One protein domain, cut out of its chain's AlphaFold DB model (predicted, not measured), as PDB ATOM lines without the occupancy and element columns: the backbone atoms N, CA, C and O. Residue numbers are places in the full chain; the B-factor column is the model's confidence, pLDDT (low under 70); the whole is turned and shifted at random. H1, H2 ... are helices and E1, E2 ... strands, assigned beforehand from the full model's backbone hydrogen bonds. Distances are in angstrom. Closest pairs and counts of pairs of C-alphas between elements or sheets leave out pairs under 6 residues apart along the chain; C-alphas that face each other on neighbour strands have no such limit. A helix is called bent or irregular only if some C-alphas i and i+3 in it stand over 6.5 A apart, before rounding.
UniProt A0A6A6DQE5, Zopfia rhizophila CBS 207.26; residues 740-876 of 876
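This is residues 740 to 876 of the 876 residues of a protein of Zopfia rhizophila CBS 207.26 (UniProt A0A6A6DQE5). A strongly twisted four-strand sheet stands between two helices, the long H4 packed on one face and the kinked H5 on the other. Beyond H4, on its side away from the sheet, the short helices H1, H2 and H3 follow one another in a string; H2 and H3 touch H4, while H1 is close to its far end, and the small H6 sits at the start of H4. The printed part has 137 residues with six named helices and four named strands, in the order H1 H2 H3 H4 E1 E2 E3 H5 E4 H6. The sheet runs E3 E2 E1 E4 and is mixed, and the class is mixed, helices and strands. The whole is compact, with a radius of gyration of the C-alphas of 15.6 A and spans of 42 by 37 by 28 A.

Start at His 740 and find C-alpha 746 at (41.378, 16.160, 108.792), where H1 begins; it runs to residue 754. H1 is irregular, with C-alphas 747 and 750 7.1 A apart. H2 is residues 757 to 760 and H3 is residues 763 to 771. H4, the longest helix, runs 24.4 A from C-alpha 779 at (35.274, 31.498, 80.770) to residue 795. E1 is residues 805 to 809. E2, residues 816 to 828, is 29.3 A long and bends by 72 degrees at residue 824; E3, residues 833 to 842, is 25.6 A long and bends by 60 degrees at residue 839. H5, residues 845 to 860, covers 21.6 A; it has a kink of 59 degrees near residue 852 and is irregular, with C-alphas 850 and 853 7.6 A apart. E4 is residues 864 to 868, and H6, residues 871 to 874, ends at C-alpha 874 (42.926, 35.144, 80.546).

Look first at E1, E2 and E3, a meander, each strand the antiparallel neighbour of the one before, made of two hairpins. Between E1 and E2, N 806 and O 820 are 2.9 A apart; between E2 and E3, N 826 and O 835 are 2.8 A apart. E4 is the parallel neighbour of E1, with N 807 and O 865 at 2.9 A. E3, H5 and E4 form a split strand-helix-strand unit, two strands of one sheet joined through a helix, with E2 and E1 between them in the sheet, and its crossover is right-handed. H4 and H5 are on opposite faces, making three layers, a sheet with helices on both faces. C-alphas 786 and 867 are the closest of H4 and E4, at 6.5 A. H5 has a height over the sheet of 10.1 A; its closest C-alphas to E4 are 858 and 864, at 6.1 A. H4 is the hub, touching three helices: H2 at Pro 757 and Lys 784, 6.3 A; H3 at Tyr 769 and Val 781, 6.3 A, about perpendicular at 85 degrees; and H6 at Gly 779 and Glu 873, 4.8 A, these being the closest C-alphas. H1 is close to H4 but not clearly touching, with C-alphas 752 and 792 at 7.1 A. H6 only grazes the sheet, with residues 873 to 874. Every O i to N i+4 pair is within hydrogen-bond range in H4; H3 has 4 of 5, H5 10 of 12 and H1 2 of 5, with 5 of 6 O i to N i+3 pairs in H1, while H2 and H6 are too short for an i+4 pair.

The C-alphas farthest apart are those of Asp 747 and Asp 846, 45.4 A. The printed part has no cut and ends at Leu 876, the chain's last residue. No link is long; those from H3 to H4, H4 to E1 and E1 to E2 are short, the others tight. The mean pLDDT of the printed part is 82.9; residues 742 to 747, 775, 811 to 814 and 876 are under 70.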
ATOM      1  N   HIS A 740      46.655  27.900 108.719       83.75
ATOM      2  CA  HIS A 740      47.892  27.117 108.723       83.75
ATOM      3  C   HIS A 740      47.943  26.085 107.576       83.75
ATOM      4  O   HIS A 740      47.639  24.904 107.747       83.75
ATOM      5  N   ILE A 741      48.392  26.519 106.395       75.44
ATOM      6  CA  ILE A 741      48.440  25.675 105.184       75.44
ATOM      7  C   ILE A 741      49.529  24.588 105.190       75.44
ATOM      8  O   ILE A 741      49.440  23.639 104.410       75.44
ATOM      9  N   ARG A 742      50.555  24.662 106.056       67.25
ATOM     10  CA  ARG A 742      51.682  23.701 106.040       67.25
ATOM     11  C   ARG A 742      51.255  22.302 106.511       67.25
ATOM     12  O   ARG A 742      51.357  21.355 105.729       67.25
ATOM     13  N   LYS A 743      50.710  22.160 107.728       66.50
ATOM     14  CA  LYS A 743      50.240  20.877 108.294       66.50
ATOM     15  C   LYS A 743      48.734  20.889 108.578       66.50
ATOM     16  O   LYS A 743      48.301  21.168 109.692       66.50
ATOM     17  N   ILE A 744      47.947  20.543 107.563       63.09
ATOM     18  CA  ILE A 744      46.484  20.471 107.647       63.09
ATOM     19  C   ILE A 744      46.039  19.174 108.347       63.09
ATOM     20  O   ILE A 744      46.473  18.086 107.970       63.09
ATOM     21  N   LYS A 745      45.166  19.286 109.358       59.81
ATOM     22  CA  LYS A 745      44.464  18.146 109.987       59.81
ATOM     23  C   LYS A 745      43.152  17.836 109.252       59.81
ATOM     24  O   LYS A 745      42.624  18.693 108.548       59.81
ATOM     25  N   GLY A 746      42.595  16.639 109.471       59.09
ATOM     26  CA  GLY A 746      41.378  16.160 108.792       59.09
ATOM     27  C   GLY A 746      40.166  17.101 108.879       59.09
ATOM     28  O   GLY A 746      39.396  17.187 107.924       59.09
ATOM     29  N   ASP A 747      40.053  17.870 109.965       61.19
ATOM     30  CA  ASP A 747      38.962  18.821 110.220       61.19
ATOM     31  C   ASP A 747      38.795  19.879 109.109       61.19
ATOM     32  O   ASP A 747      37.692  20.370 108.877       61.19
ATOM     33  N   SER A 748      39.860  20.212 108.368       70.44
ATOM     34  CA  SER A 748      39.824  21.209 107.284       70.44
ATOM     35  C   SER A 748      39.151  20.724 105.992       70.44
ATOM     36  O   SER A 748      39.178  21.443 104.994       70.44
ATOM     37  N   HIS A 749      38.523  19.540 105.966       74.25
ATOM     38  CA  HIS A 749      37.775  19.074 104.787       74.25
ATOM     39  C   HIS A 749      36.635  20.030 104.388       74.25
ATOM     40  O   HIS A 749      36.265  20.074 103.214       74.25
ATOM     41  N   TRP A 750      36.127  20.843 105.329       81.75
ATOM     42  CA  TRP A 750      35.147  21.896 105.041       81.75
ATOM     43  C   TRP A 750      35.620  22.844 103.933       81.75
ATOM     44  O   TRP A 750      34.814  23.233 103.095       81.75
ATOM     45  N   LEU A 751      36.921  23.151 103.862       85.25
ATOM     46  CA  LEU A 751      37.487  24.071 102.876       85.25
ATOM     47  C   LEU A 751      37.352  23.524 101.449       85.25
ATOM     48  O   LEU A 751      36.923  24.238 100.548       85.25
ATOM     49  N   ALA A 752      37.641  22.233 101.259       85.94
ATOM     50  CA  ALA A 752      37.513  21.558  99.966       85.94
ATOM     51  C   ALA A 752      36.059  21.290  99.542       85.94
ATOM     52  O   ALA A 752      35.827  20.910  98.396       85.94
ATOM     53  N   LEU A 753      35.088  21.457 100.447       82.88
ATOM     54  CA  LEU A 753      33.668  21.543 100.105       82.88
ATOM     55  C   LEU A 753      33.296  22.990  99.748       82.88
ATOM     56  O   LEU A 753      32.691  23.235  98.707       82.88
ATOM     57  N   HIS A 754      33.702  23.939 100.589       83.88
ATOM     58  CA  HIS A 754      33.381  25.362 100.514       83.88
ATOM     59  C   HIS A 754      33.836  26.021  99.202       83.88
ATOM     60  O   HIS A 754      33.037  26.716  98.580       83.88
ATOM     61  N   THR A 755      35.061  25.741  98.736       87.44
ATOM     62  CA  THR A 755      35.596  26.294  97.475       87.44
ATOM     63  C   THR A 755      35.317  25.434  96.238       87.44
ATOM     64  O   THR A 755      35.727  25.803  95.140       87.44
ATOM     65  N   SER A 756      34.640  24.286  96.376       86.19
ATOM     66  CA  SER A 756      34.393  23.392  95.234       86.19
ATOM     67  C   SER A 756      33.431  24.000  94.198       86.19
ATOM     68  O   SER A 756      32.508  24.716  94.593       86.19
ATOM     69  N   PRO A 757      33.571  23.674  92.895       83.50
ATOM     70  CA  PRO A 757      32.693  24.187  91.838       83.50
ATOM     71  C   PRO A 757      31.182  24.056  92.132       83.50
ATOM     72  O   PRO A 757      30.467  25.041  91.964       83.50
ATOM     73  N   PRO A 758      30.660  22.935  92.687       76.56
ATOM     74  CA  PRO A 758      29.245  22.831  93.070       76.56
ATOM     75  C   PRO A 758      28.776  23.798  94.172       76.56
ATOM     76  O   PRO A 758      27.569  23.974  94.331       76.56
ATOM     77  N   SER A 759      29.701  24.390  94.936       77.69
ATOM     78  CA  SER A 759      29.430  25.398  95.973       77.69
ATOM     79  C   SER A 759      29.584  26.830  95.455       77.69
ATOM     80  O   SER A 759      28.901  27.722  95.944       77.69
ATOM     81  N   THR A 760      30.477  27.064  94.487       82.19
ATOM     82  CA  THR A 760      30.826  28.408  93.981       82.19
ATOM     83  C   THR A 760      30.127  28.780  92.668       82.19
ATOM     84  O   THR A 760      30.178  29.939  92.244       82.19
ATOM     85  N   MET A 761      29.466  27.829  92.004       80.38
ATOM     86  CA  MET A 761      28.700  28.049  90.772       80.38
ATOM     87  C   MET A 761      27.219  28.326  91.046       80.38
ATOM     88  O   MET A 761      26.565  27.628  91.822       80.38
ATOM     89  N   SER A 762      26.676  29.314  90.335       75.38
ATOM     90  CA  SER A 762      25.235  29.522  90.169       75.38
ATOM     91  C   SER A 762      24.585  28.356  89.410       75.38
ATOM     92  O   SER A 762      25.266  27.567  88.752       75.38
ATOM     93  N   VAL A 763      23.251  28.252  89.449       72.88
ATOM     94  CA  VAL A 763      22.497  27.199  88.736       72.88
ATOM     95  C   VAL A 763      22.826  27.176  87.235       72.88
ATOM     96  O   VAL A 763      22.965  26.104  86.651       72.88
ATOM     97  N   LEU A 764      23.012  28.345  86.614       74.31
ATOM     98  CA  LEU A 764      23.320  28.457  85.186       74.31
ATOM     99  C   LEU A 764      24.757  28.017  84.864       74.31
ATOM    100  O   LEU A 764      24.945  27.187  83.977       74.31
ATOM    101  N   GLU A 765      25.749  28.482  85.630       79.75
ATOM    102  CA  GLU A 765      27.151  28.039  85.496       79.75
ATOM    103  C   GLU A 765      27.300  26.534  85.766       79.75
ATOM    104  O   GLU A 765      28.105  25.857  85.133       79.75
ATOM    105  N   ARG A 766      26.488  25.979  86.672       78.88
ATOM    106  CA  ARG A 766      26.447  24.542  86.945       78.88
ATOM    107  C   ARG A 766      25.877  23.750  85.764       78.88
ATOM    108  O   ARG A 766      26.452  22.738  85.375       78.88
ATOM    109  N   LEU A 767      24.774  24.214  85.172       79.81
ATOM    110  CA  LEU A 767      24.196  23.605  83.969       79.81
ATOM    111  C   LEU A 767      25.139  23.700  82.759       79.81
ATOM    112  O   LEU A 767      25.045  22.870  81.857       79.81
ATOM    113  N   GLU A 768      26.035  24.686  82.725       81.50
ATOM    114  CA  GLU A 768      27.138  24.776  81.764       81.50
ATOM    115  C   GLU A 768      28.261  23.775  82.101       81.50
ATOM    116  O   GLU A 768      28.643  22.981  81.242       81.50
ATOM    117  N   TYR A 769      28.716  23.723  83.357       83.12
ATOM    118  CA  TYR A 769      29.726  22.778  83.860       83.12
ATOM    119  C   TYR A 769      29.358  21.308  83.606       83.12
ATOM    120  O   TYR A 769      30.195  20.535  83.136       83.12
ATOM    121  N   GLU A 770      28.108  20.921  83.881       83.38
ATOM    122  CA  GLU A 770      27.603  19.549  83.717       83.38
ATOM    123  C   GLU A 770      27.398  19.162  82.237       83.38
ATOM    124  O   GLU A 770      27.464  17.980  81.895       83.38
ATOM    125  N   LYS A 771      27.199  20.139  81.340       83.31
ATOM    126  CA  LYS A 771      27.147  19.918  79.880       83.31
ATOM    127  C   LYS A 771      28.530  19.949  79.229       83.31
ATOM    128  O   LYS A 771      28.725  19.306  78.194       83.31
ATOM    129  N   SER A 772      29.475  20.700  79.795       78.00
ATOM    130  CA  SER A 772      30.791  20.910  79.199       78.00
ATOM    131  C   SER A 772      31.685  19.676  79.316       78.00
ATOM    132  O   SER A 772      32.022  19.209  80.407       78.00
ATOM    133  N   LYS A 773      32.106  19.184  78.147       73.38
ATOM    134  CA  LYS A 773      33.080  18.097  77.977       73.38
ATOM    135  C   LYS A 773      34.474  18.602  77.584       73.38
ATOM    136  O   LYS A 773      35.339  17.779  77.296       73.38
ATOM    137  N   SER A 774      34.693  19.919  77.509       70.19
ATOM    138  CA  SER A 774      36.002  20.475  77.153       70.19
ATOM    139  C   SER A 774      36.958  20.456  78.347       70.19
ATOM    140  O   SER A 774      36.540  20.528  79.504       70.19
ATOM    141  N   SER A 775      38.254  20.359  78.057       69.81
ATOM    142  CA  SER A 775      39.327  20.487  79.040       69.81
ATOM    143  C   SER A 775      40.478  21.277  78.398       69.81
ATOM    144  O   SER A 775      41.070  20.764  77.444       69.81
ATOM    145  N   PRO A 776      40.777  22.511  78.850       72.44
ATOM    146  CA  PRO A 776      40.082  23.251  79.911       72.44
ATOM    147  C   PRO A 776      38.616  23.605  79.577       72.44
ATOM    148  O   PRO A 776      38.163  23.515  78.429       72.44
ATOM    149  N   ARG A 777      37.850  23.987  80.605       80.56
ATOM    150  CA  ARG A 777      36.524  24.611  80.449       80.56
ATOM    151  C   ARG A 777      36.693  26.106  80.183       80.56
ATOM    152  O   ARG A 777      37.682  26.688  80.602       80.56
ATOM    153  N   THR A 778      35.747  26.719  79.479       75.88
ATOM    154  CA  THR A 778      35.844  28.120  79.037       75.88
ATOM    155  C   THR A 778      35.284  29.121  80.049       75.88
ATOM    156  O   THR A 778      34.398  28.789  80.839       75.88
ATOM    157  N   GLY A 779      35.786  30.361  79.996       77.94
ATOM    158  CA  GLY A 779      35.274  31.498  80.770       77.94
ATOM    159  C   GLY A 779      35.124  31.224  82.273       77.94
ATOM    160  O   GLY A 779      35.974  30.588  82.893       77.94
ATOM    161  N   ARG A 780      34.005  31.677  82.855       80.81
ATOM    162  CA  ARG A 780      33.687  31.586  84.297       80.81
ATOM    163  C   ARG A 780      33.818  30.187  84.887       80.81
ATOM    164  O   ARG A 780      34.213  30.029  86.041       80.81
ATOM    165  N   VAL A 781      33.429  29.185  84.104       83.62
ATOM    166  CA  VAL A 781      33.412  27.791  84.538       83.62
ATOM    167  C   VAL A 781      34.840  27.248  84.619       83.62
ATOM    168  O   VAL A 781      35.178  26.607  85.612       83.62
ATOM    169  N   GLY A 782      35.690  27.589  83.642       85.75
ATOM    170  CA  GLY A 782      37.138  27.359  83.701       85.75
ATOM    171  C   GLY A 782      37.786  28.067  84.888       85.75
ATOM    172  O   GLY A 782      38.376  27.412  85.739       85.75
ATOM    173  N   PHE A 783      37.550  29.375  85.025       86.38
ATOM    174  CA  PHE A 783      38.114  30.192  86.104       86.38
ATOM    175  C   PHE A 783      37.827  29.619  87.506       86.38
ATOM    176  O   PHE A 783      38.717  29.543  88.357       86.38
ATOM    177  N   LYS A 784      36.592  29.157  87.756       88.06
ATOM    178  CA  LYS A 784      36.209  28.533  89.037       88.06
ATOM    179  C   LYS A 784      36.865  27.160  89.251       88.06
ATOM    180  O   LYS A 784      37.237  26.856  90.387       88.06
ATOM    181  N   ASP A 785      37.072  26.368  88.197       88.44
ATOM    182  CA  ASP A 785      37.856  25.124  88.262       88.44
ATOM    183  C   ASP A 785      39.344  25.401  88.548       88.44
ATOM    184  O   ASP A 785      39.939  24.748  89.411       88.44
ATOM    185  N   SER A 786      39.934  26.398  87.886       90.44
ATOM    186  CA  SER A 786      41.318  26.844  88.081       90.44
ATOM    187  C   SER A 786      41.559  27.340  89.508       90.44
ATOM    188  O   SER A 786      42.475  26.861  90.181       90.44
ATOM    189  N   MET A 787      40.690  28.211  90.032       90.75
ATOM    190  CA  MET A 787      40.761  28.695  91.418       90.75
ATOM    191  C   MET A 787      40.586  27.569  92.450       90.75
ATOM    192  O   MET A 787      41.294  27.539  93.464       90.75
ATOM    193  N   PHE A 788      39.696  26.603  92.194       92.00
ATOM    194  CA  PHE A 788      39.575  25.413  93.039       92.00
ATOM    195  C   PHE A 788      40.852  24.561  93.002       92.00
ATOM    196  O   PHE A 788      41.357  24.177  94.059       92.00
ATOM    197  N   SER A 789      41.414  24.317  91.814       92.31
ATOM    198  CA  SER A 789      42.659  23.563  91.623       92.31
ATOM    199  C   SER A 789      43.829  24.201  92.380       92.31
ATOM    200  O   SER A 789      44.458  23.538  93.209       92.31
ATOM    201  N   ILE A 790      44.051  25.509  92.196       93.88
ATOM    202  CA  ILE A 790      45.072  26.276  92.924       93.88
ATOM    203  C   ILE A 790      44.857  26.139  94.437       93.88
ATOM    204  O   ILE A 790      45.787  25.786  95.160       93.88
ATOM    205  N   THR A 791      43.622  26.294  94.926       92.31
ATOM    206  CA  THR A 791      43.304  26.126  96.357       92.31
ATOM    207  C   THR A 791      43.635  24.716  96.869       92.31
ATOM    208  O   THR A 791      44.182  24.568  97.967       92.31
ATOM    209  N   MET A 792      43.344  23.658  96.102       91.81
ATOM    210  CA  MET A 792      43.675  22.279  96.490       91.81
ATOM    211  C   MET A 792      45.189  22.031  96.497       91.81
ATOM    212  O   MET A 792      45.684  21.346  97.392       91.81
ATOM    213  N   HIS A 793      45.943  22.642  95.583       92.31
ATOM    214  CA  HIS A 793      47.405  22.564  95.547       92.31
ATOM    215  C   HIS A 793      48.097  23.397  96.645       92.31
ATOM    216  O   HIS A 793      49.026  22.895  97.273       92.31
ATOM    217  N   VAL A 794      47.622  24.604  96.971       91.25
ATOM    218  CA  VAL A 794      48.131  25.411  98.108       91.25
ATOM    219  C   VAL A 794      47.949  24.669  99.437       91.25
ATOM    220  O   VAL A 794      48.816  24.670 100.312       91.25
ATOM    221  N   THR A 795      46.814  23.986  99.592       88.94
ATOM    222  CA  THR A 795      46.452  23.285 100.832       88.94
ATOM    223  C   THR A 795      46.984  21.848 100.906       88.94
ATOM    224  O   THR A 795      47.230  21.338 102.002       88.94
ATOM    225  N   GLY A 796      47.184  21.185  99.764       88.00
ATOM    226  CA  GLY A 796      47.390  19.735  99.650       88.00
ATOM    227  C   GLY A 796      46.151  18.907 100.006       88.00
ATOM    228  O   GLY A 796      46.275  17.753 100.415       88.00
ATOM    229  N   LEU A 797      44.955  19.497  99.910       87.44
ATOM    230  CA  LEU A 797      43.694  18.764 100.034       87.44
ATOM    231  C   LEU A 797      43.445  17.910  98.776       87.44
ATOM    232  O   LEU A 797      44.134  18.041  97.768       87.44
ATOM    233  N   LYS A 798      42.488  16.973  98.856       83.62
ATOM    234  CA  LYS A 798      42.153  16.012  97.776       83.62
ATOM    235  C   LYS A 798      43.350  15.182  97.252       83.62
ATOM    236  O   LYS A 798      43.262  14.612  96.171       83.62
ATOM    237  N   ASN A 799      44.423  15.061  98.040       84.19
ATOM    238  CA  ASN A 799      45.702  14.424  97.688       84.19
ATOM    239  C   ASN A 799      46.507  15.149  96.584       84.19
ATOM    240  O   ASN A 799      47.406  14.553  95.991       84.19
ATOM    241  N   CYS A 800      46.234  16.431  96.321       87.50
ATOM    242  CA  CYS A 800      47.037  17.251  95.411       87.50
ATOM    243  C   CYS A 800      48.471  17.465  95.944       87.50
ATOM    244  O   CYS A 800      48.680  17.667  97.143       87.50
ATOM    245  N   ARG A 801      49.474  17.482  95.047       87.94
ATOM    246  CA  ARG A 801      50.859  17.885  95.377       87.94
ATOM    247  C   ARG A 801      50.849  19.314  95.926       87.94
ATOM    248  O   ARG A 801      50.289  20.193  95.277       87.94
ATOM    249  N   LYS A 802      51.520  19.568  97.052       89.38
ATOM    250  CA  LYS A 802      51.660  20.940  97.559       89.38
ATOM    251  C   LYS A 802      52.523  21.802  96.639       89.38
ATOM    252  O   LYS A 802      53.613  21.378  96.260       89.38
ATOM    253  N   SER A 803      52.045  23.005  96.334       91.38
ATOM    254  CA  SER A 803      52.816  24.067  95.681       91.38
ATOM    255  C   SER A 803      52.291  25.443  96.101       91.38
ATOM    256  O   SER A 803      51.128  25.582  96.479       91.38
ATOM    257  N   ALA A 804      53.172  26.439  96.040       90.88
ATOM    258  CA  ALA A 804      52.879  27.858  96.212       90.88
ATOM    259  C   ALA A 804      53.077  28.661  94.909       90.88
ATOM    260  O   ALA A 804      52.820  29.860  94.893       90.88
ATOM    261  N   ILE A 805      53.548  28.025  93.828       93.69
ATOM    262  CA  ILE A 805      53.878  28.679  92.558       93.69
ATOM    263  C   ILE A 805      52.998  28.073  91.464       93.69
ATOM    264  O   ILE A 805      52.972  26.854  91.285       93.69
ATOM    265  N   PHE A 806      52.295  28.912  90.709       93.94
ATOM    266  CA  PHE A 806      51.385  28.470  89.653       93.94
ATOM    267  C   PHE A 806      51.658  29.215  88.355       93.94
ATOM    268  O   PHE A 806      51.763  30.435  88.365       93.94
ATOM    269  N   GLY A 807      51.752  28.491  87.242       91.38
ATOM    270  CA  GLY A 807      51.834  29.079  85.908       91.38
ATOM    271  C   GLY A 807      50.502  28.922  85.189       91.38
ATOM    272  O   GLY A 807      50.065  27.790  84.985       91.38
ATOM    273  N   LEU A 808      49.869  30.031  84.803       90.44
ATOM    274  CA  LEU A 808      48.705  30.014  83.917       90.44
ATOM    275  C   LEU A 808      49.201  29.823  82.478       90.44
ATOM    276  O   LEU A 808      49.957  30.645  81.965       90.44
ATOM    277  N   ASP A 809      48.824  28.712  81.858       85.38
ATOM    278  CA  ASP A 809      49.408  28.189  80.618       85.38
ATOM    279  C   ASP A 809      48.302  27.967  79.581       85.38
ATOM    280  O   ASP A 809      47.388  27.163  79.794       85.38
ATOM    281  N   HIS A 810      48.379  28.700  78.468       81.75
ATOM    282  CA  HIS A 810      47.409  28.609  77.383       81.75
ATOM    283  C   HIS A 810      47.787  27.475  76.406       81.75
ATOM    284  O   HIS A 810      48.812  27.578  75.723       81.75
ATOM    285  N   PRO A 811      46.971  26.406  76.250       69.50
ATOM    286  CA  PRO A 811      47.322  25.234  75.441       69.50
ATOM    287  C   PRO A 811      47.749  25.534  73.999       69.50
ATOM    288  O   PRO A 811      48.558  24.795  73.446       69.50
ATOM    289  N   SER A 812      47.224  26.610  73.402       67.50
ATOM    290  CA  SER A 812      47.535  27.023  72.027       67.50
ATOM    291  C   SER A 812      48.786  27.901  71.902       67.50
ATOM    292  O   SER A 812      49.278  28.065  70.792       67.50
ATOM    293  N   SER A 813      49.285  28.495  72.998       66.12
ATOM    294  CA  SER A 813      50.541  29.269  72.991       66.12
ATOM    295  C   SER A 813      51.751  28.394  73.331       66.12
ATOM    296  O   SER A 813      52.836  28.620  72.803       66.12
ATOM    297  N   GLY A 814      51.568  27.400  74.212       64.44
ATOM    298  CA  GLY A 814      52.661  26.594  74.765       64.44
ATOM    299  C   GLY A 814      53.566  27.359  75.740       64.44
ATOM    300  O   GLY A 814      54.675  26.906  76.022       64.44
ATOM    301  N   VAL A 815      53.121  28.521  76.235       73.38
ATOM    302  CA  VAL A 815      53.896  29.426  77.093       73.38
ATOM    303  C   VAL A 815      53.053  29.866  78.293       73.38
ATOM    304  O   VAL A 815      51.849  30.090  78.175       73.38
ATOM    305  N   VAL A 816      53.696  30.002  79.455       81.88
ATOM    306  CA  VAL A 816      53.075  30.539  80.676       81.88
ATOM    307  C   VAL A 816      52.838  32.040  80.506       81.88
ATOM    308  O   VAL A 816      53.787  32.788  80.313       81.88
ATOM    309  N   ASN A 817      51.587  32.486  80.595       83.50
ATOM    310  CA  ASN A 817      51.199  33.890  80.430       83.50
ATOM    311  C   ASN A 817      51.251  34.688  81.744       83.50
ATOM    312  O   ASN A 817      51.501  35.892  81.727       83.50
ATOM    313  N   VAL A 818      51.019  34.028  82.883       89.88
ATOM    314  CA  VAL A 818      51.037  34.637  84.224       89.88
ATOM    315  C   VAL A 818      51.652  33.651  85.213       89.88
ATOM    316  O   VAL A 818      51.309  32.468  85.181       89.88
ATOM    317  N   ILE A 819      52.513  34.124  86.116       90.56
ATOM    318  CA  ILE A 819      52.968  33.346  87.279       90.56
ATOM    319  C   ILE A 819      52.354  33.924  88.553       90.56
ATOM    320  O   ILE A 819      52.436  35.124  88.803       90.56
ATOM    321  N   LEU A 820      51.758  33.058  89.371       93.75
ATOM    322  CA  LEU A 820      51.200  33.378  90.681       93.75
ATOM    323  C   LEU A 820      52.102  32.802  91.778       93.75
ATOM    324  O   LEU A 820      52.405  31.607  91.763       93.75
ATOM    325  N   PHE A 821      52.480  33.631  92.748       92.94
ATOM    326  CA  PHE A 821      53.214  33.242  93.953       92.94
ATOM    327  C   PHE A 821      52.308  33.443  95.169       92.94
ATOM    328  O   PHE A 821      52.093  34.575  95.597       92.94
ATOM    329  N   VAL A 822      51.761  32.355  95.711       92.81
ATOM    330  CA  VAL A 822      50.850  32.368  96.864       92.81
ATOM    331  C   VAL A 822      51.653  32.326  98.164       92.81
ATOM    332  O   VAL A 822      52.316  31.330  98.445       92.81
ATOM    333  N   ASP A 823      51.553  33.372  98.983       90.88
ATOM    334  CA  ASP A 823      52.127  33.396 100.333       90.88
ATOM    335  C   ASP A 823      51.201  32.693 101.338       90.88
ATOM    336  O   ASP A 823      51.606  31.767 102.050       90.88
ATOM    337  N   ALA A 824      49.924  33.091 101.357       90.69
ATOM    338  CA  ALA A 824      48.997  32.704 102.413       90.69
ATOM    339  C   ALA A 824      47.573  32.408 101.926       90.69
ATOM    340  O   ALA A 824      47.078  32.942 100.938       90.69
ATOM    341  N   LEU A 825      46.871  31.580 102.704       92.06
ATOM    342  CA  LEU A 825      45.415  31.450 102.659       92.06
ATOM    343  C   LEU A 825      44.836  32.196 103.864       92.06
ATOM    344  O   LEU A 825      45.210  31.911 105.006       92.06
ATOM    345  N   ARG A 826      43.919  33.132 103.622       93.00
ATOM    346  CA  ARG A 826      43.269  33.962 104.644       93.00
ATOM    347  C   ARG A 826      41.750  33.784 104.623       93.00
ATOM    348  O   ARG A 826      41.183  33.325 103.635       93.00
ATOM    349  N   MET A 827      41.088  34.145 105.717       91.94
ATOM    350  CA  MET A 827      39.627  34.121 105.834       91.94
ATOM    351  C   MET A 827      39.042  35.523 105.647       91.94
ATOM    352  O   MET A 827      39.293  36.389 106.483       91.94
ATOM    353  N   ASP A 828      38.210  35.735 104.624       91.12
ATOM    354  CA  ASP A 828      37.315  36.896 104.600       91.12
ATOM    355  C   ASP A 828      36.125  36.595 105.514       91.12
ATOM    356  O   ASP A 828      35.183  35.867 105.182       91.12
ATOM    357  N   LEU A 829      36.209  37.163 106.711       89.62
ATOM    358  CA  LEU A 829      35.228  36.988 107.767       89.62
ATOM    359  C   LEU A 829      33.885  37.675 107.466       89.62
ATOM    360  O   LEU A 829      32.852  37.174 107.913       89.62
ATOM    361  N   SER A 830      33.899  38.784 106.716       87.12
ATOM    362  CA  SER A 830      32.720  39.600 106.388       87.12
ATOM    363  C   SER A 830      31.803  38.844 105.425       87.12
ATOM    364  O   SER A 830      30.613  38.648 105.680       87.12
ATOM    365  N   ASN A 831      32.402  38.326 104.350       86.25
ATOM    366  CA  ASN A 831      31.696  37.696 103.231       86.25
ATOM    367  C   ASN A 831      31.660  36.163 103.324       86.25
ATOM    368  O   ASN A 831      31.183  35.490 102.409       86.25
ATOM    369  N   GLN A 832      32.128  35.630 104.460       85.88
ATOM    370  CA  GLN A 832      32.169  34.209 104.813       85.88
ATOM    371  C   GLN A 832      32.908  33.352 103.775       85.88
ATOM    372  O   GLN A 832      32.486  32.239 103.488       85.88
ATOM    373  N   THR A 833      34.002  33.872 103.215       88.06
ATOM    374  CA  THR A 833      34.772  33.236 102.134       88.06
ATOM    375  C   THR A 833      36.266  33.149 102.480       88.06
ATOM    376  O   THR A 833      36.696  33.506 103.580       88.06
ATOM    377  N   VAL A 834      37.082  32.632 101.563       89.38
ATOM    378  CA  VAL A 834      38.542  32.542 101.706       89.38
ATOM    379  C   VAL A 834      39.261  33.297 100.594       89.38
ATOM    380  O   VAL A 834      38.794  33.364  99.461       89.38
ATOM    381  N   PHE A 835      40.419  33.850 100.937       88.88
ATOM    382  CA  PHE A 835      41.239  34.704 100.089       88.88
ATOM    383  C   PHE A 835      42.636  34.091  99.939       88.88
ATOM    384  O   PHE A 835      43.244  33.686 100.934       88.88
ATOM    385  N   LEU A 836      43.142  34.015  98.708       91.75
ATOM    386  CA  LEU A 836      44.529  33.642  98.428       91.75
ATOM    387  C   LEU A 836      45.357  34.920  98.322       91.75
ATOM    388  O   LEU A 836      45.164  35.714  97.407       91.75
ATOM    389  N   ASP A 837      46.263  35.103  99.273       91.50
ATOM    390  CA  ASP A 837      47.193  36.222  99.307       91.50
ATOM    391  C   ASP A 837      48.399  35.875  98.432       91.50
ATOM    392  O   ASP A 837      49.169  34.962  98.754       91.50
ATOM    393  N   ALA A 838      48.488  36.516  97.266       91.88
ATOM    394  CA  ALA A 838      49.389  36.107  96.200       91.88
ATOM    395  C   ALA A 838      49.871  37.286  95.349       91.88
ATOM    396  O   ALA A 838      49.094  38.169  94.987       91.88
ATOM    397  N   ALA A 839      51.143  37.250  94.954       92.56
ATOM    398  CA  ALA A 839      51.675  38.124  93.917       92.56
ATOM    399  C   ALA A 839      51.416  37.506  92.534       92.56
ATOM    400  O   ALA A 839      51.778  36.352  92.295       92.56
ATOM    401  N   ALA A 840      50.825  38.276  91.622       90.81
ATOM    402  CA  ALA A 840      50.637  37.896  90.226       90.81
ATOM    403  C   ALA A 840      51.626  38.659  89.335       90.81
ATOM    404  O   ALA A 840      51.707  39.884  89.404       90.81
ATOM    405  N   ILE A 841      52.364  37.933  88.495       89.56
ATOM    406  CA  ILE A 841      53.294  38.493  87.513       89.56
ATOM    407  C   ILE A 841      52.787  38.114  86.114       89.56
ATOM    408  O   ILE A 841      52.996  36.970  85.697       89.56
ATOM    409  N   PRO A 842      52.098  39.018  85.390       88.00
ATOM    410  CA  PRO A 842      51.859  38.837  83.961       88.00
ATOM    411  C   PRO A 842      53.196  38.924  83.215       88.00
ATOM    412  O   PRO A 842      54.072  39.698  83.599       88.00
ATOM    413  N   LEU A 843      53.365  38.119  82.168       85.56
ATOM    414  CA  LEU A 843      54.617  38.032  81.418       85.56
ATOM    415  C   LEU A 843      54.415  38.523  79.980       85.56
ATOM    416  O   LEU A 843      53.745  37.868  79.180       85.56
ATOM    417  N   ASP A 844      55.014  39.669  79.652       83.88
ATOM    418  CA  ASP A 844      55.111  40.154  78.272       83.88
ATOM    419  C   ASP A 844      56.204  39.415  77.468       83.88
ATOM    420  O   ASP A 844      56.919  38.553  77.983       83.88
ATOM    421  N   HIS A 845      56.331  39.732  76.176       79.69
ATOM    422  CA  HIS A 845      57.269  39.058  75.272       79.69
ATOM    423  C   HIS A 845      58.754  39.212  75.637       79.69
ATOM    424  O   HIS A 845      59.537  38.321  75.302       79.69
ATOM    425  N   ASP A 846      59.149  40.292  76.308       82.81
ATOM    426  CA  ASP A 846      60.543  40.546  76.672       82.81
ATOM    427  C   ASP A 846      60.842  40.006  78.076       82.81
ATOM    428  O   ASP A 846      61.832  39.294  78.255       82.81
ATOM    429  N   MET A 847      59.909  40.159  79.024       82.12
ATOM    430  CA  MET A 847      59.938  39.427  80.296       82.12
ATOM    431  C   MET A 847      60.025  37.911  80.081       82.12
ATOM    432  O   MET A 847      60.801  37.236  80.761       82.12
ATOM    433  N   LEU A 848      59.262  37.355  79.132       80.81
ATOM    434  CA  LEU A 848      59.327  35.936  78.769       80.81
ATOM    435  C   LEU A 848      60.704  35.538  78.241       80.81
ATOM    436  O   LEU A 848      61.229  34.503  78.647       80.81
ATOM    437  N   ARG A 849      61.287  36.354  77.358       80.19
ATOM    438  CA  ARG A 849      62.591  36.108  76.731       80.19
ATOM    439  C   ARG A 849      63.709  36.038  77.770       80.19
ATOM    440  O   ARG A 849      64.485  35.083  77.769       80.19
ATOM    441  N   ASP A 850      63.740  37.002  78.684       83.69
ATOM    442  CA  ASP A 850      64.803  37.128  79.684       83.69
ATOM    443  C   ASP A 850      64.636  36.123  80.837       83.69
ATOM    444  O   ASP A 850      65.615  35.581  81.356       83.69
ATOM    445  N   SER A 851      63.393  35.805  81.222       81.88
ATOM    446  CA  SER A 851      63.110  34.878  82.328       81.88
ATOM    447  C   SER A 851      62.994  33.401  81.924       81.88
ATOM    448  O   SER A 851      62.992  32.544  82.813       81.88
ATOM    449  N   GLN A 852      62.956  33.059  80.626       80.62
ATOM    450  CA  GLN A 852      62.652  31.703  80.130       80.62
ATOM    451  C   GLN A 852      63.456  30.597  80.832       80.62
ATOM    452  O   GLN A 852      62.892  29.608  81.302       80.62
ATOM    453  N   GLN A 853      64.778  30.771  80.963       80.50
ATOM    454  CA  GLN A 853      65.636  29.781  81.624       80.50
ATOM    455  C   GLN A 853      65.369  29.638  83.127       80.50
ATOM    456  O   GLN A 853      65.671  28.593  83.698       80.50
ATOM    457  N   HIS A 854      64.864  30.677  83.790       82.62
ATOM    458  CA  HIS A 854      64.503  30.624  85.206       82.62
ATOM    459  C   HIS A 854      63.155  29.922  85.392       82.62
ATOM    460  O   HIS A 854      63.048  29.058  86.260       82.62
ATOM    461  N   ILE A 855      62.175  30.207  84.528       81.12
ATOM    462  CA  ILE A 855      60.872  29.525  84.512       81.12
ATOM    463  C   ILE A 855      61.063  28.017  84.291       81.12
ATOM    464  O   ILE A 855      60.564  27.219  85.085       81.12
ATOM    465  N   LEU A 856      61.861  27.623  83.290       79.62
ATOM    466  CA  LEU A 856      62.193  26.216  83.023       79.62
ATOM    467  C   LEU A 856      62.833  25.531  84.244       79.62
ATOM    468  O   LEU A 856      62.367  24.477  84.662       79.62
ATOM    469  N   LYS A 857      63.814  26.161  84.907       82.19
ATOM    470  CA  LYS A 857      64.464  25.598  86.112       82.19
ATOM    471  C   LYS A 857      63.503  25.408  87.297       82.19
ATOM    472  O   LYS A 857      63.737  24.533  88.128       82.19
ATOM    473  N   VAL A 858      62.436  26.206  87.401       80.81
ATOM    474  CA  VAL A 858      61.380  26.039  88.423       80.81
ATOM    475  C   VAL A 858      60.392  24.929  88.027       80.81
ATOM    476  O   VAL A 858      59.952  24.163  88.888       80.81
ATOM    477  N   GLN A 859      60.095  24.778  86.731       78.75
ATOM    478  CA  GLN A 859      59.308  23.659  86.194       78.75
ATOM    479  C   GLN A 859      60.034  22.310  86.347       78.75
ATOM    480  O   GLN A 859      59.418  21.339  86.775       78.75
ATOM    481  N   GLU A 860      61.341  22.246  86.077       79.06
ATOM    482  CA  GLU A 860      62.171  21.032  86.184       79.06
ATOM    483  C   GLU A 860      62.273  20.498  87.623       79.06
ATOM    484  O   GLU A 860      62.265  19.288  87.846       79.06
ATOM    485  N   ARG A 861      62.297  21.389  88.622       78.75
ATOM    486  CA  ARG A 861      62.171  21.026  90.051       78.75
ATOM    487  C   ARG A 861      60.747  20.574  90.418       78.75
ATOM    488  O   ARG A 861      60.515  19.930  91.445       78.75
ATOM    489  N   GLY A 862      59.771  20.913  89.577       74.38
ATOM    490  CA  GLY A 862      58.343  20.730  89.817       74.38
ATOM    491  C   GLY A 862      57.794  21.621  90.932       74.38
ATOM    492  O   GLY A 862      56.734  21.317  91.476       74.38
ATOM    493  N   ASP A 863      58.514  22.682  91.308       81.69
ATOM    494  CA  ASP A 863      58.082  23.612  92.356       81.69
ATOM    495  C   ASP A 863      56.841  24.406  91.909       81.69
ATOM    496  O   ASP A 863      56.010  24.766  92.745       81.69
ATOM    497  N   MET A 864      56.674  24.605  90.594       89.50
ATOM    498  CA  MET A 864      55.496  25.219  89.976       89.50
ATOM    499  C   MET A 864      54.503  24.188  89.422       89.50
ATOM    500  O   MET A 864      54.888  23.227  88.755       89.50
ATOM    501  N   VAL A 865      53.208  24.432  89.642       91.94
ATOM    502  CA  VAL A 865      52.093  23.697  89.021       91.94
ATOM    503  C   VAL A 865      51.571  24.479  87.813       91.94
ATOM    504  O   VAL A 865      51.324  25.678  87.907       91.94
ATOM    505  N   LEU A 866      51.380  23.807  86.675       90.00
ATOM    506  CA  LEU A 866      50.769  24.413  85.488       90.00
ATOM    507  C   LEU A 866      49.245  24.279  85.546       90.00
ATOM    508  O   LEU A 866      48.717  23.171  85.656       90.00
ATOM    509  N   VAL A 867      48.550  25.407  85.445       90.06
ATOM    510  CA  VAL A 867      47.091  25.499  85.368       90.06
ATOM    511  C   VAL A 867      46.737  25.825  83.921       90.06
ATOM    512  O   VAL A 867      47.137  26.864  83.398       90.06
ATOM    513  N   LYS A 868      46.040  24.905  83.248       87.31
ATOM    514  CA  LYS A 868      45.665  25.071  81.841       87.31
ATOM    515  C   LYS A 868      44.457  25.993  81.736       87.31
ATOM    516  O   LYS A 868      43.382  25.618  82.192       87.31
ATOM    517  N   VAL A 869      44.647  27.148  81.108       86.50
ATOM    518  CA  VAL A 869      43.626  28.195  80.949       86.50
ATOM    519  C   VAL A 869      43.320  28.449  79.473       86.50
ATOM    520  O   VAL A 869      44.046  28.000  78.590       86.50
ATOM    521  N   ASN A 870      42.239  29.163  79.180       80.31
ATOM    522  CA  ASN A 870      41.835  29.540  77.819       80.31
ATOM    523  C   ASN A 870      41.848  31.069  77.633       80.31
ATOM    524  O   ASN A 870      41.815  31.803  78.612       80.31
ATOM    525  N   GLU A 871      41.860  31.556  76.392       78.62
ATOM    526  CA  GLU A 871      41.870  32.995  76.071       78.62
ATOM    527  C   GLU A 871      40.761  33.784  76.794       78.62
ATOM    528  O   GLU A 871      41.031  34.833  77.366       78.62
ATOM    529  N   VAL A 872      39.540  33.240  76.884       76.25
ATOM    530  CA  VAL A 872      38.419  33.886  77.602       76.25
ATOM    531  C   VAL A 872      38.641  33.919  79.121       76.25
ATOM    532  O   VAL A 872      38.108  34.784  79.795       76.25
ATOM    533  N   GLU A 873      39.421  32.995  79.678       77.44
ATOM    534  CA  GLU A 873      39.787  32.952  81.103       77.44
ATOM    535  C   GLU A 873      41.018  33.814  81.429       77.44
ATOM    536  O   GLU A 873      41.182  34.211  82.574       77.44
ATOM    537  N   LEU A 874      41.848  34.149  80.433       77.19
ATOM    538  CA  LEU A 874      42.926  35.144  80.546       77.19
ATOM    539  C   LEU A 874      42.433  36.596  80.376       77.19
ATOM    540  O   LEU A 874      43.190  37.528  80.639       77.19
ATOM    541  N   LEU A 875      41.189  36.782  79.923       71.38
ATOM    542  CA  LEU A 875      40.516  38.077  79.755       71.38
ATOM    543  C   LEU A 875      39.538  38.411  80.906       71.38
ATOM    544  O   LEU A 875      38.831  39.417  80.814       71.38
ATOM    545  N   LEU A 876      39.465  37.571  81.948       69.00
ATOM    546  CA  LEU A 876      38.541  37.669  83.093       69.00
ATOM    547  C   LEU A 876      39.251  37.967  84.422       69.00
ATOM    548  O   LEU A 876      38.575  38.604  85.263       69.00
TER     549      LEU A 876